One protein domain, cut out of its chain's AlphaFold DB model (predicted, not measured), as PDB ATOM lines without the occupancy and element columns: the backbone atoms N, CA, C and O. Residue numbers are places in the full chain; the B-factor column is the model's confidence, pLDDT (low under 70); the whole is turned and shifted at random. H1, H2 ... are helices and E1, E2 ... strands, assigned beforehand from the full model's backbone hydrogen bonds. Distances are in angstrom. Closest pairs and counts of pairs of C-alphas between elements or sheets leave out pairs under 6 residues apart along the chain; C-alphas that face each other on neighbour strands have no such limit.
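AT A GLANCE: This is residues 3 to 76 of the 80 residues of an uncharacterized protein of Halostagnicola larsenii XH-48 (UniProt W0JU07). Two small sheets, the hairpin E1-E2 and the meander E3-E4-E5, each strand the antiparallel neighbour of the one before, form a loose, gapped barrel; beyond E3, a long loop and H1 make a second lobe. The 74 printed residues run E1 E2 E3 E4 E5 H1, mixed in class, with under half in named elements. The whole is compact, radius of gyration of the C-alphas 12.0 A, spanning 29 by 26 by 16 A.

IN THESE COORDINATES: E1, residues 3 to 7, begins at C-alpha (-35.422, -57.609, 22.980). E2 is 14 to 19, 14.5 A; E3 25 to 28; E4 35 to 39, 13.4 A; E5 43 to 46. H1, 67 to 75, ends at C-alpha (-53.554, -51.595, 40.337).

HOW THE PARTS SIT: Within hydrogen-bond range are N 6 and O 15 of E1 and E2, 2.8 A; N 27 and O 36 of E3 and E4, 2.8 A; N 37 and O 45 of E4 and E5, 2.8 A. E1 and E5 are only just apart, closest 8.2 A. H1, with every O i to N i+4 pair within range, only grazes the sheet E3-E4-E5 with residues 67 to 71.

THE WHOLE: The printed part has no cut. The link E5 to H1, 20 residues, is long. Residues 20 to 22 and 41 to 42 have pLDDT under 70.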
ATOM      1  N   LEU A   3     -35.957 -58.971  23.014       77.38
ATOM      2  CA  LEU A   3     -35.422 -57.609  22.980       77.38
ATOM      3  C   LEU A   3     -35.895 -56.933  21.699       77.38
ATOM      4  O   LEU A   3     -35.446 -57.305  20.615       77.38
ATOM      5  N   LEU A   4     -36.779 -55.950  21.825       79.62
ATOM      6  CA  LEU A   4     -37.266 -55.170  20.689       79.62
ATOM      7  C   LEU A   4     -36.790 -53.720  20.811       79.62
ATOM      8  O   LEU A   4     -36.844 -53.160  21.910       79.62
ATOM      9  N   PRO A   5     -36.280 -53.117  19.720       84.44
ATOM     10  CA  PRO A   5     -36.044 -51.685  19.680       84.44
ATOM     11  C   PRO A   5     -37.399 -50.967  19.654       84.44
ATOM     12  O   PRO A   5     -38.179 -51.153  18.728       84.44
ATOM     13  N   ILE A   6     -37.662 -50.161  20.676       84.81
ATOM     14  CA  ILE A   6     -38.812 -49.265  20.760       84.81
ATOM     15  C   ILE A   6     -38.292 -47.845  20.589       84.81
ATOM     16  O   ILE A   6     -37.327 -47.456  21.254       84.81
ATOM     17  N   ASP A   7     -38.923 -47.083  19.706       87.06
ATOM     18  CA  ASP A   7     -38.629 -45.669  19.535       87.06
ATOM     19  C   ASP A   7     -39.439 -44.834  20.526       87.06
ATOM     20  O   ASP A   7     -40.641 -45.048  20.696       87.06
ATOM     21  N   CYS A   8     -38.779 -43.926  21.242       86.38
ATOM     22  CA  CYS A   8     -39.474 -43.081  22.199       86.38
ATOM     23  C   CYS A   8     -40.348 -42.061  21.451       86.38
ATOM     24  O   CYS A   8     -39.795 -41.204  20.760       86.38
ATOM     25  N   PRO A   9     -41.676 -42.038  21.669       85.19
ATOM     26  CA  PRO A   9     -42.568 -41.134  20.941       85.19
ATOM     27  C   PRO A   9     -42.357 -39.651  21.293       85.19
ATOM     28  O   PRO A   9     -42.830 -38.776  20.578       85.19
ATOM     29  N   HIS A  10     -41.641 -39.357  22.384       84.56
ATOM     30  CA  HIS A  10     -41.351 -37.987  22.828       84.56
ATOM     31  C   HIS A  10     -40.076 -37.398  22.221       84.56
ATOM     32  O   HIS A  10     -40.048 -36.223  21.876       84.56
ATOM     33  N   CYS A  11     -38.998 -38.180  22.130       87.94
ATOM     34  CA  CYS A  11     -37.681 -37.673  21.716       87.94
ATOM     35  C   CYS A  11     -37.084 -38.379  20.492       87.94
ATOM     36  O   CYS A  11     -36.006 -37.992  20.050       87.94
ATOM     37  N   GLY A  12     -37.740 -39.412  19.959       85.12
ATOM     38  CA  GLY A  12     -37.254 -40.169  18.803       85.12
ATOM     39  C   GLY A  12     -36.044 -41.066  19.093       85.12
ATOM     40  O   GLY A  12     -35.340 -41.490  18.180       85.12
ATOM     41  N   VAL A  13     -35.712 -41.286  20.373       88.75
ATOM     42  CA  VAL A  13     -34.574 -42.127  20.762       88.75
ATOM     43  C   VAL A  13     -35.012 -43.582  20.817       88.75
ATOM     44  O   VAL A  13     -35.854 -43.960  21.635       88.75
ATOM     45  N   SER A  14     -34.371 -44.417  20.004       85.44
ATOM     46  CA  SER A  14     -34.620 -45.853  19.957       85.44
ATOM     47  C   SER A  14     -33.837 -46.595  21.039       85.44
ATOM     48  O   SER A  14     -32.608 -46.496  21.140       85.44
ATOM     49  N   ARG A  15     -34.532 -47.399  21.847       83.81
ATOM     50  CA  ARG A  15     -33.920 -48.212  22.904       83.81
ATOM     51  C   ARG A  15     -34.485 -49.623  22.910       83.81
ATOM     52  O   ARG A  15     -35.633 -49.849  22.561       83.81
ATOM     53  N   ARG A  16     -33.660 -50.599  23.293       83.69
ATOM     54  CA  ARG A  16     -34.081 -52.000  23.366       83.69
ATOM     55  C   ARG A  16     -34.667 -52.299  24.736       83.69
ATOM     56  O   ARG A  16     -33.990 -52.083  25.739       83.69
ATOM     57  N   PHE A  17     -35.877 -52.840  24.759       79.88
ATOM     58  CA  PHE A  17     -36.546 -53.276  25.981       79.88
ATOM     59  C   PHE A  17     -36.833 -54.773  25.924       79.88
ATOM     60  O   PHE A  17     -37.038 -55.331  24.845       79.88
ATOM     61  N   HIS A  18     -36.837 -55.425  27.087       79.38
ATOM     62  CA  HIS A  18     -37.331 -56.792  27.214       79.38
ATOM     63  C   HIS A  18     -38.852 -56.758  27.215       79.38
ATOM     64  O   HIS A  18     -39.449 -56.191  28.125       79.38
ATOM     65  N   ILE A  19     -39.470 -57.358  26.206       73.12
ATOM     66  CA  ILE A  19     -40.922 -57.355  26.067       73.12
ATOM     67  C   ILE A  19     -41.433 -58.790  26.141       73.12
ATOM     68  O   ILE A  19     -40.878 -59.714  25.520       73.12
ATOM     69  N   SER A  20     -42.455 -58.970  26.971       67.44
ATOM     70  CA  SER A  20     -43.307 -60.149  26.977       67.44
ATOM     71  C   SER A  20     -44.371 -59.966  25.897       67.44
ATOM     72  O   SER A  20     -44.859 -58.863  25.680       67.44
ATOM     73  N   HIS A  21     -44.650 -61.020  25.140       61.78
ATOM     74  CA  HIS A  21     -45.677 -60.956  24.104       61.78
ATOM     75  C   HIS A  21     -47.036 -60.925  24.821       61.78
ATOM     76  O   HIS A  21     -47.183 -61.694  25.764       61.78
ATOM     77  N   ASP A  22     -47.964 -60.070  24.378       65.25
ATOM     78  CA  ASP A  22     -49.348 -59.893  24.880       65.25
ATOM     79  C   ASP A  22     -49.622 -58.935  26.057       65.25
ATOM     80  O   ASP A  22     -50.784 -58.677  26.336       65.25
ATOM     81  N   GLU A  23     -48.626 -58.319  26.698       75.19
ATOM     82  CA  GLU A  23     -48.890 -57.496  27.898       75.19
ATOM     83  C   GLU A  23     -48.674 -55.994  27.646       75.19
ATOM     84  O   GLU A  23     -47.691 -55.592  27.008       75.19
ATOM     85  N   ARG A  24     -49.562 -55.146  28.190       83.38
ATOM     86  CA  ARG A  24     -49.336 -53.695  28.279       83.38
ATOM     87  C   ARG A  24     -48.233 -53.441  29.299       83.38
ATOM     88  O   ARG A  24     -48.299 -53.899  30.432       83.38
ATOM     89  N   ASN A  25     -47.191 -52.723  28.898       84.06
ATOM     90  CA  ASN A  25     -46.033 -52.457  29.744       84.06
ATOM     91  C   ASN A  25     -45.761 -50.956  29.828       84.06
ATOM     92  O   ASN A  25     -45.507 -50.315  28.807       84.06
ATOM     93  N   LEU A  26     -45.706 -50.419  31.047       87.38
ATOM     94  CA  LEU A  26     -45.243 -49.056  31.286       87.38
ATOM     95  C   LEU A  26     -43.714 -49.004  31.171       87.38
ATOM     96  O   LEU A  26     -42.987 -49.800  31.774       87.38
ATOM     97  N   ARG A  27     -43.206 -48.049  30.393       87.00
ATOM     98  CA  ARG A  27     -41.774 -47.850  30.161       87.00
ATOM     99  C   ARG A  27     -41.412 -46.379  30.276       87.00
ATOM    100  O   ARG A  27     -42.139 -45.506  29.814       87.00
ATOM    101  N   GLN A  28     -40.245 -46.117  30.857       86.81
ATOM    102  CA  GLN A  28     -39.658 -44.784  30.891       86.81
ATOM    103  C   GLN A  28     -38.554 -44.675  29.849       86.81
ATOM    104  O   GLN A  28     -37.701 -45.559  29.723       86.81
ATOM    105  N   CYS A  29     -38.531 -43.564  29.122       86.56
ATOM    106  CA  CYS A  29     -37.405 -43.244  28.266       86.56
ATOM    107  C   CYS A  29     -36.234 -42.731  29.117       86.56
ATOM    108  O   CYS A  29     -36.376 -41.700  29.766       86.56
ATOM    109  N   PRO A  30     -35.045 -43.354  29.081       83.88
ATOM    110  CA  PRO A  30     -33.896 -42.869  29.845       83.88
ATOM    111  C   PRO A  30     -33.318 -41.543  29.315       83.88
ATOM    112  O   PRO A  30     -32.508 -40.930  30.000       83.88
ATOM    113  N   ALA A  31     -33.686 -41.114  28.099       87.50
ATOM    114  CA  ALA A  31     -33.176 -39.883  27.492       87.50
ATOM    115  C   ALA A  31     -33.989 -38.642  27.895       87.50
ATOM    116  O   ALA A  31     -33.412 -37.643  28.309       87.50
ATOM    117  N   CYS A  32     -35.319 -38.702  27.785       86.88
ATOM    118  CA  CYS A  32     -36.214 -37.578  28.093       86.88
ATOM    119  C   CYS A  32     -37.052 -37.775  29.365       86.88
ATOM    120  O   CYS A  32     -37.918 -36.950  29.653       86.88
ATOM    121  N   THR A  33     -36.854 -38.899  30.063       85.75
ATOM    122  CA  THR A  33     -37.592 -39.328  31.267       85.75
ATOM    123  C   THR A  33     -39.114 -39.411  31.106       85.75
ATOM    124  O   THR A  33     -39.817 -39.640  32.088       85.75
ATOM    125  N   SER A  34     -39.633 -39.291  29.876       86.50
ATOM    126  CA  SER A  34     -41.056 -39.436  29.574       86.50
ATOM    127  C   SER A  34     -41.503 -40.887  29.668       86.50
ATOM    128  O   SER A  34     -40.797 -41.801  29.224       86.50
ATOM    129  N   TRP A  35     -42.709 -41.077  30.193       88.06
ATOM    130  CA  TRP A  35     -43.378 -42.366  30.217       88.06
ATOM    131  C   TRP A  35     -44.127 -42.631  28.915       88.06
ATOM    132  O   TRP A  35     -44.621 -41.722  28.245       88.06
ATOM    133  N   PHE A  36     -44.194 -43.901  28.555       88.69
ATOM    134  CA  PHE A  36     -44.973 -44.402  27.439       88.69
ATOM    135  C   PHE A  36     -45.374 -45.846  27.725       88.69
ATOM    136  O   PHE A  36     -44.731 -46.546  28.513       88.69
ATOM    137  N   ILE A  37     -46.439 -46.291  27.080       87.94
ATOM    138  CA  ILE A  37     -46.941 -47.652  27.189       87.94
ATOM    139  C   ILE A  37     -46.616 -48.368  25.904       87.94
ATOM    140  O   ILE A  37     -46.691 -47.806  24.813       87.94
ATOM    141  N   PHE A  38     -46.228 -49.620  26.057       85.12
ATOM    142  CA  PHE A  38     -46.031 -50.519  24.949       85.12
ATOM    143  C   PHE A  38     -47.026 -51.667  25.054       85.12
ATOM    144  O   PHE A  38     -47.016 -52.379  26.060       85.12
ATOM    145  N   SER A  39     -47.841 -51.850  24.019       82.31
ATOM    146  CA  SER A  39     -48.824 -52.930  23.921       82.31
ATOM    147  C   SER A  39     -48.477 -53.818  22.719       82.31
ATOM    148  O   SER A  39     -48.390 -53.362  21.575       82.31
ATOM    149  N   GLY A  40     -48.260 -55.114  22.951       72.69
ATOM    150  CA  GLY A  40     -48.040 -56.072  21.863       72.69
ATOM    151  C   GLY A  40     -46.686 -55.917  21.160       72.69
ATOM    152  O   GLY A  40     -45.651 -56.043  21.797       72.69
ATOM    153  N   SER A  41     -46.660 -55.760  19.832       66.69
ATOM    154  CA  SER A  41     -45.408 -55.640  19.049       66.69
ATOM    155  C   SER A  41     -45.300 -54.356  18.226       66.69
ATOM    156  O   SER A  41     -44.234 -54.083  17.674       66.69
ATOM    157  N   THR A  42     -46.364 -53.555  18.165       68.81
ATOM    158  CA  THR A  42     -46.444 -52.393  17.268       68.81
ATOM    159  C   THR A  42     -47.099 -51.167  17.886       68.81
ATOM    160  O   THR A  42     -47.022 -50.102  17.281       68.81
ATOM    161  N   GLU A  43     -47.741 -51.282  19.047       80.38
ATOM    162  CA  GLU A  43     -48.498 -50.174  19.621       80.38
ATOM    163  C   GLU A  43     -47.702 -49.498  20.737       80.38
ATOM    164  O   GLU A  43     -47.275 -50.128  21.709       80.38
ATOM    165  N   ILE A  44     -47.461 -48.201  20.551       84.69
ATOM    166  CA  ILE A  44     -46.760 -47.333  21.491       84.69
ATOM    167  C   ILE A  44     -47.679 -46.154  21.780       84.69
ATOM    168  O   ILE A  44     -48.035 -45.412  20.866       84.69
ATOM    169  N   GLU A  45     -48.006 -45.950  23.049       86.44
ATOM    170  CA  GLU A  45     -48.817 -44.824  23.501       86.44
ATOM    171  C   GLU A  45     -47.967 -43.886  24.361       86.44
ATOM    172  O   GLU A  45     -47.377 -44.285  25.365       86.44
ATOM    173  N   ALA A  46     -47.860 -42.626  23.946       86.19
ATOM    174  CA  ALA A  46     -47.123 -41.614  24.690       86.19
ATOM    175  C   ALA A  46     -47.976 -41.084  25.845       86.19
ATOM    176  O   ALA A  46     -49.076 -40.587  25.614       86.19
ATOM    177  N   LEU A  47     -47.438 -41.093  27.066       85.31
ATOM    178  CA  LEU A  47     -48.072 -40.394  28.179       85.31
ATOM    179  C   LEU A  47     -47.609 -38.936  28.157       85.31
ATOM    180  O   LEU A  47     -46.417 -38.644  28.295       85.31
ATOM    181  N   VAL A  48     -48.552 -38.033  27.894       80.38
ATOM    182  CA  VAL A  48     -48.339 -36.581  27.825       80.38
ATOM    183  C   VAL A  48     -48.910 -35.951  29.087       80.38
ATOM    184  O   VAL A  48     -49.899 -36.436  29.620       80.38
ATOM    185  N   GLU A  49     -48.274 -34.896  29.586       78.50
ATOM    186  CA  GLU A  49     -48.719 -34.222  30.803       78.50
ATOM    187  C   GLU A  49     -50.016 -33.415  30.569       78.50
ATOM    188  O   GLU A  49     -50.118 -32.724  29.550       78.50
ATOM    189  N   PRO A  50     -50.992 -33.457  31.502       79.31
ATOM    190  CA  PRO A  50     -50.987 -34.227  32.752       79.31
ATOM    191  C   PRO A  50     -51.114 -35.734  32.496       79.31
ATOM    192  O   PRO A  50     -51.956 -36.165  31.713       79.31
ATOM    193  N   ILE A  51     -50.265 -36.530  33.152       84.44
ATOM    194  CA  ILE A  51     -50.226 -37.969  32.901       84.44
ATOM    195  C   ILE A  51     -51.439 -38.618  33.555       84.44
ATOM    196  O   ILE A  51     -51.535 -38.694  34.776       84.44
ATOM    197  N   THR A  52     -52.360 -39.100  32.731       87.25
ATOM    198  CA  THR A  52     -53.491 -39.902  33.192       87.25
ATOM    199  C   THR A  52     -53.043 -41.339  33.421       87.25
ATOM    200  O   THR A  52     -52.287 -41.895  32.619       87.25
ATOM    201  N   CYS A  53     -53.516 -41.949  34.509       88.12
ATOM    202  CA  CYS A  53     -53.337 -43.369  34.750       88.12
ATOM    203  C   CYS A  53     -53.926 -44.150  33.563       88.12
ATOM    204  O   CYS A  53     -55.096 -43.958  33.228       88.12
ATOM    205  N   PRO A  54     -53.133 -45.009  32.908       85.38
ATOM    206  CA  PRO A  54     -53.566 -45.715  31.706       85.38
ATOM    207  C   PRO A  54     -54.399 -46.973  31.964       85.38
ATOM    208  O   PRO A  54     -54.755 -47.668  31.006       85.38
ATOM    209  N   VAL A  55     -54.657 -47.289  33.234       87.81
ATOM    210  CA  VAL A  55     -55.560 -48.367  33.636       87.81
ATOM    211  C   VAL A  55     -56.991 -47.938  33.353       87.81
ATOM    212  O   VAL A  55     -57.407 -46.836  33.735       87.81
ATOM    213  N   ASP A  56     -57.734 -48.804  32.667       84.31
ATOM    214  CA  ASP A  56     -59.110 -48.517  32.284       84.31
ATOM    215  C   ASP A  56     -59.964 -48.255  33.535       84.31
ATOM    216  O   ASP A  56     -59.935 -48.999  34.514       84.31
ATOM    217  N   GLY A  57     -60.677 -47.128  33.542       82.94
ATOM    218  CA  GLY A  57     -61.540 -46.734  34.656       82.94
ATOM    219  C   GLY A  57     -60.861 -46.059  35.858       82.94
ATOM    220  O   GLY A  57     -61.588 -45.567  36.719       82.94
ATOM    221  N   CYS A  58     -59.526 -45.948  35.928       87.31
ATOM    222  CA  CYS A  58     -58.864 -45.277  37.058       87.31
ATOM    223  C   CYS A  58     -59.086 -43.751  37.057       87.31
ATOM    224  O   CYS A  58     -59.394 -43.154  38.088       87.31
ATOM    225  N   GLY A  59     -58.935 -43.093  35.902       85.00
ATOM    226  CA  GLY A  59     -59.149 -41.644  35.744       85.00
ATOM    227  C   GLY A  59     -58.231 -40.733  36.581       85.00
ATOM    228  O   GLY A  59     -58.342 -39.509  36.490       85.00
ATOM    229  N   ALA A  60     -57.326 -41.296  37.387       88.81
ATOM    230  CA  ALA A  60     -56.369 -40.549  38.187       88.81
ATOM    231  C   ALA A  60     -55.331 -39.854  37.301       88.81
ATOM    232  O   ALA A  60     -54.990 -40.335  36.223       88.81
ATOM    233  N   THR A  61     -54.797 -38.729  37.773       91.06
ATOM    234  CA  THR A  61     -53.734 -37.972  37.089       91.06
ATOM    235  C   THR A  61     -52.511 -37.833  37.997       91.06
ATOM    236  O   THR A  61     -52.248 -36.748  38.523       91.06
ATOM    237  N   PRO A  62     -51.800 -38.940  38.287       87.44
ATOM    238  CA  PRO A  62     -50.615 -38.887  39.131       87.44
ATOM    239  C   PRO A  62     -49.493 -38.082  38.466       87.44
ATOM    240  O   PRO A  62     -49.391 -37.984  37.241       87.44
ATOM    241  N   ASP A  63     -48.609 -37.536  39.297       87.25
ATOM    242  CA  ASP A  63     -47.391 -36.883  38.825       87.25
ATOM    243  C   ASP A  63     -46.466 -37.886  38.109       87.25
ATOM    244  O   ASP A  63     -46.553 -39.099  38.328       87.25
ATOM    245  N   ARG A  64     -45.544 -37.397  37.273       83.75
ATOM    246  CA  ARG A  64     -44.648 -38.236  36.457       83.75
ATOM    247  C   ARG A  64     -43.880 -39.243  37.302       83.75
ATOM    248  O   ARG A  64     -43.792 -40.409  36.924       83.75
ATOM    249  N   ASP A  65     -43.331 -38.818  38.430       85.81
ATOM    250  CA  ASP A  65     -42.566 -39.697  39.317       85.81
ATOM    251  C   ASP A  65     -43.466 -40.574  40.205       85.81
ATOM    252  O   ASP A  65     -43.030 -41.619  40.690       85.81
ATOM    253  N   ALA A  66     -44.734 -40.191  40.381       89.88
ATOM    254  CA  ALA A  66     -45.710 -40.911  41.195       89.88
ATOM    255  C   ALA A  66     -46.490 -41.977  40.409       89.88
ATOM    256  O   ALA A  66     -46.989 -42.921  41.014       89.88
ATOM    257  N   LEU A  67     -46.569 -41.869  39.079       88.12
ATOM    258  CA  LEU A  67     -47.256 -42.825  38.209       88.12
ATOM    259  C   LEU A  67     -46.885 -44.300  38.467       88.12
ATOM    260  O   LEU A  67     -47.802 -45.098  38.658       88.12
ATOM    261  N   PRO A  68     -45.597 -44.710  38.481       89.12
ATOM    262  CA  PRO A  68     -45.260 -46.115  38.698       89.12
ATOM    263  C   PRO A  68     -45.685 -46.599  40.088       89.12
ATOM    264  O   PRO A  68     -46.165 -47.721  40.215       89.12
ATOM    265  N   ALA A  69     -45.543 -45.757  41.115       91.50
ATOM    266  CA  ALA A  69     -45.981 -46.091  42.467       91.50
ATOM    267  C   ALA A  69     -47.507 -46.223  42.538       91.50
ATOM    268  O   ALA A  69     -47.998 -47.192  43.098       91.50
ATOM    269  N   HIS A  70     -48.239 -45.305  41.905       91.94
ATOM    270  CA  HIS A  70     -49.694 -45.347  41.804       91.94
ATOM    271  C   HIS A  70     -50.190 -46.635  41.135       91.94
ATOM    272  O   HIS A  70     -51.088 -47.274  41.660       91.94
ATOM    273  N   ILE A  71     -49.582 -47.063  40.024       90.12
ATOM    274  CA  ILE A  71     -49.981 -48.309  39.348       90.12
ATOM    275  C   ILE A  71     -49.684 -49.536  40.216       90.12
ATOM    276  O   ILE A  71     -50.466 -50.481  40.234       90.12
ATOM    277  N   ILE A  72     -48.572 -49.540  40.952       90.56
ATOM    278  CA  ILE A  72     -48.250 -50.640  41.870       90.56
ATOM    279  C   ILE A  72     -49.243 -50.689  43.040       90.56
ATOM    280  O   ILE A  72     -49.704 -51.769  43.385       90.56
ATOM    281  N   ASP A  73     -49.567 -49.542  43.631       93.19
ATOM    282  CA  ASP A  73     -50.395 -49.446  44.839       93.19
ATOM    283  C   ASP A  73     -51.891 -49.651  44.542       93.19
ATOM    284  O   ASP A  73     -52.556 -50.444  45.201       93.19
ATOM    285  N   GLU A  74     -52.407 -48.999  43.497       92.31
ATOM    286  CA  GLU A  74     -53.840 -48.993  43.172       92.31
ATOM    287  C   GLU A  74     -54.243 -50.105  42.192       92.31
ATOM    288  O   GLU A  74     -55.416 -50.477  42.118       92.31
ATOM    289  N   HIS A  75     -53.289 -50.633  41.416       90.06
ATOM    290  CA  HIS A  75     -53.554 -51.595  40.337       90.06
ATOM    291  C   HIS A  75     -52.676 -52.852  40.403       90.06
ATOM    292  O   HIS A  75     -52.619 -53.606  39.436       90.06
ATOM    293  N   ASP A  76     -51.985 -53.094  41.525       86.00
ATOM    294  CA  ASP A  76     -51.096 -54.253  41.736       86.00
ATOM    295  C   ASP A  76     -49.990 -54.385  40.664       86.00
ATOM    296  O   ASP A  76     -49.467 -55.460  40.380       86.00
TER     297      ASP A  76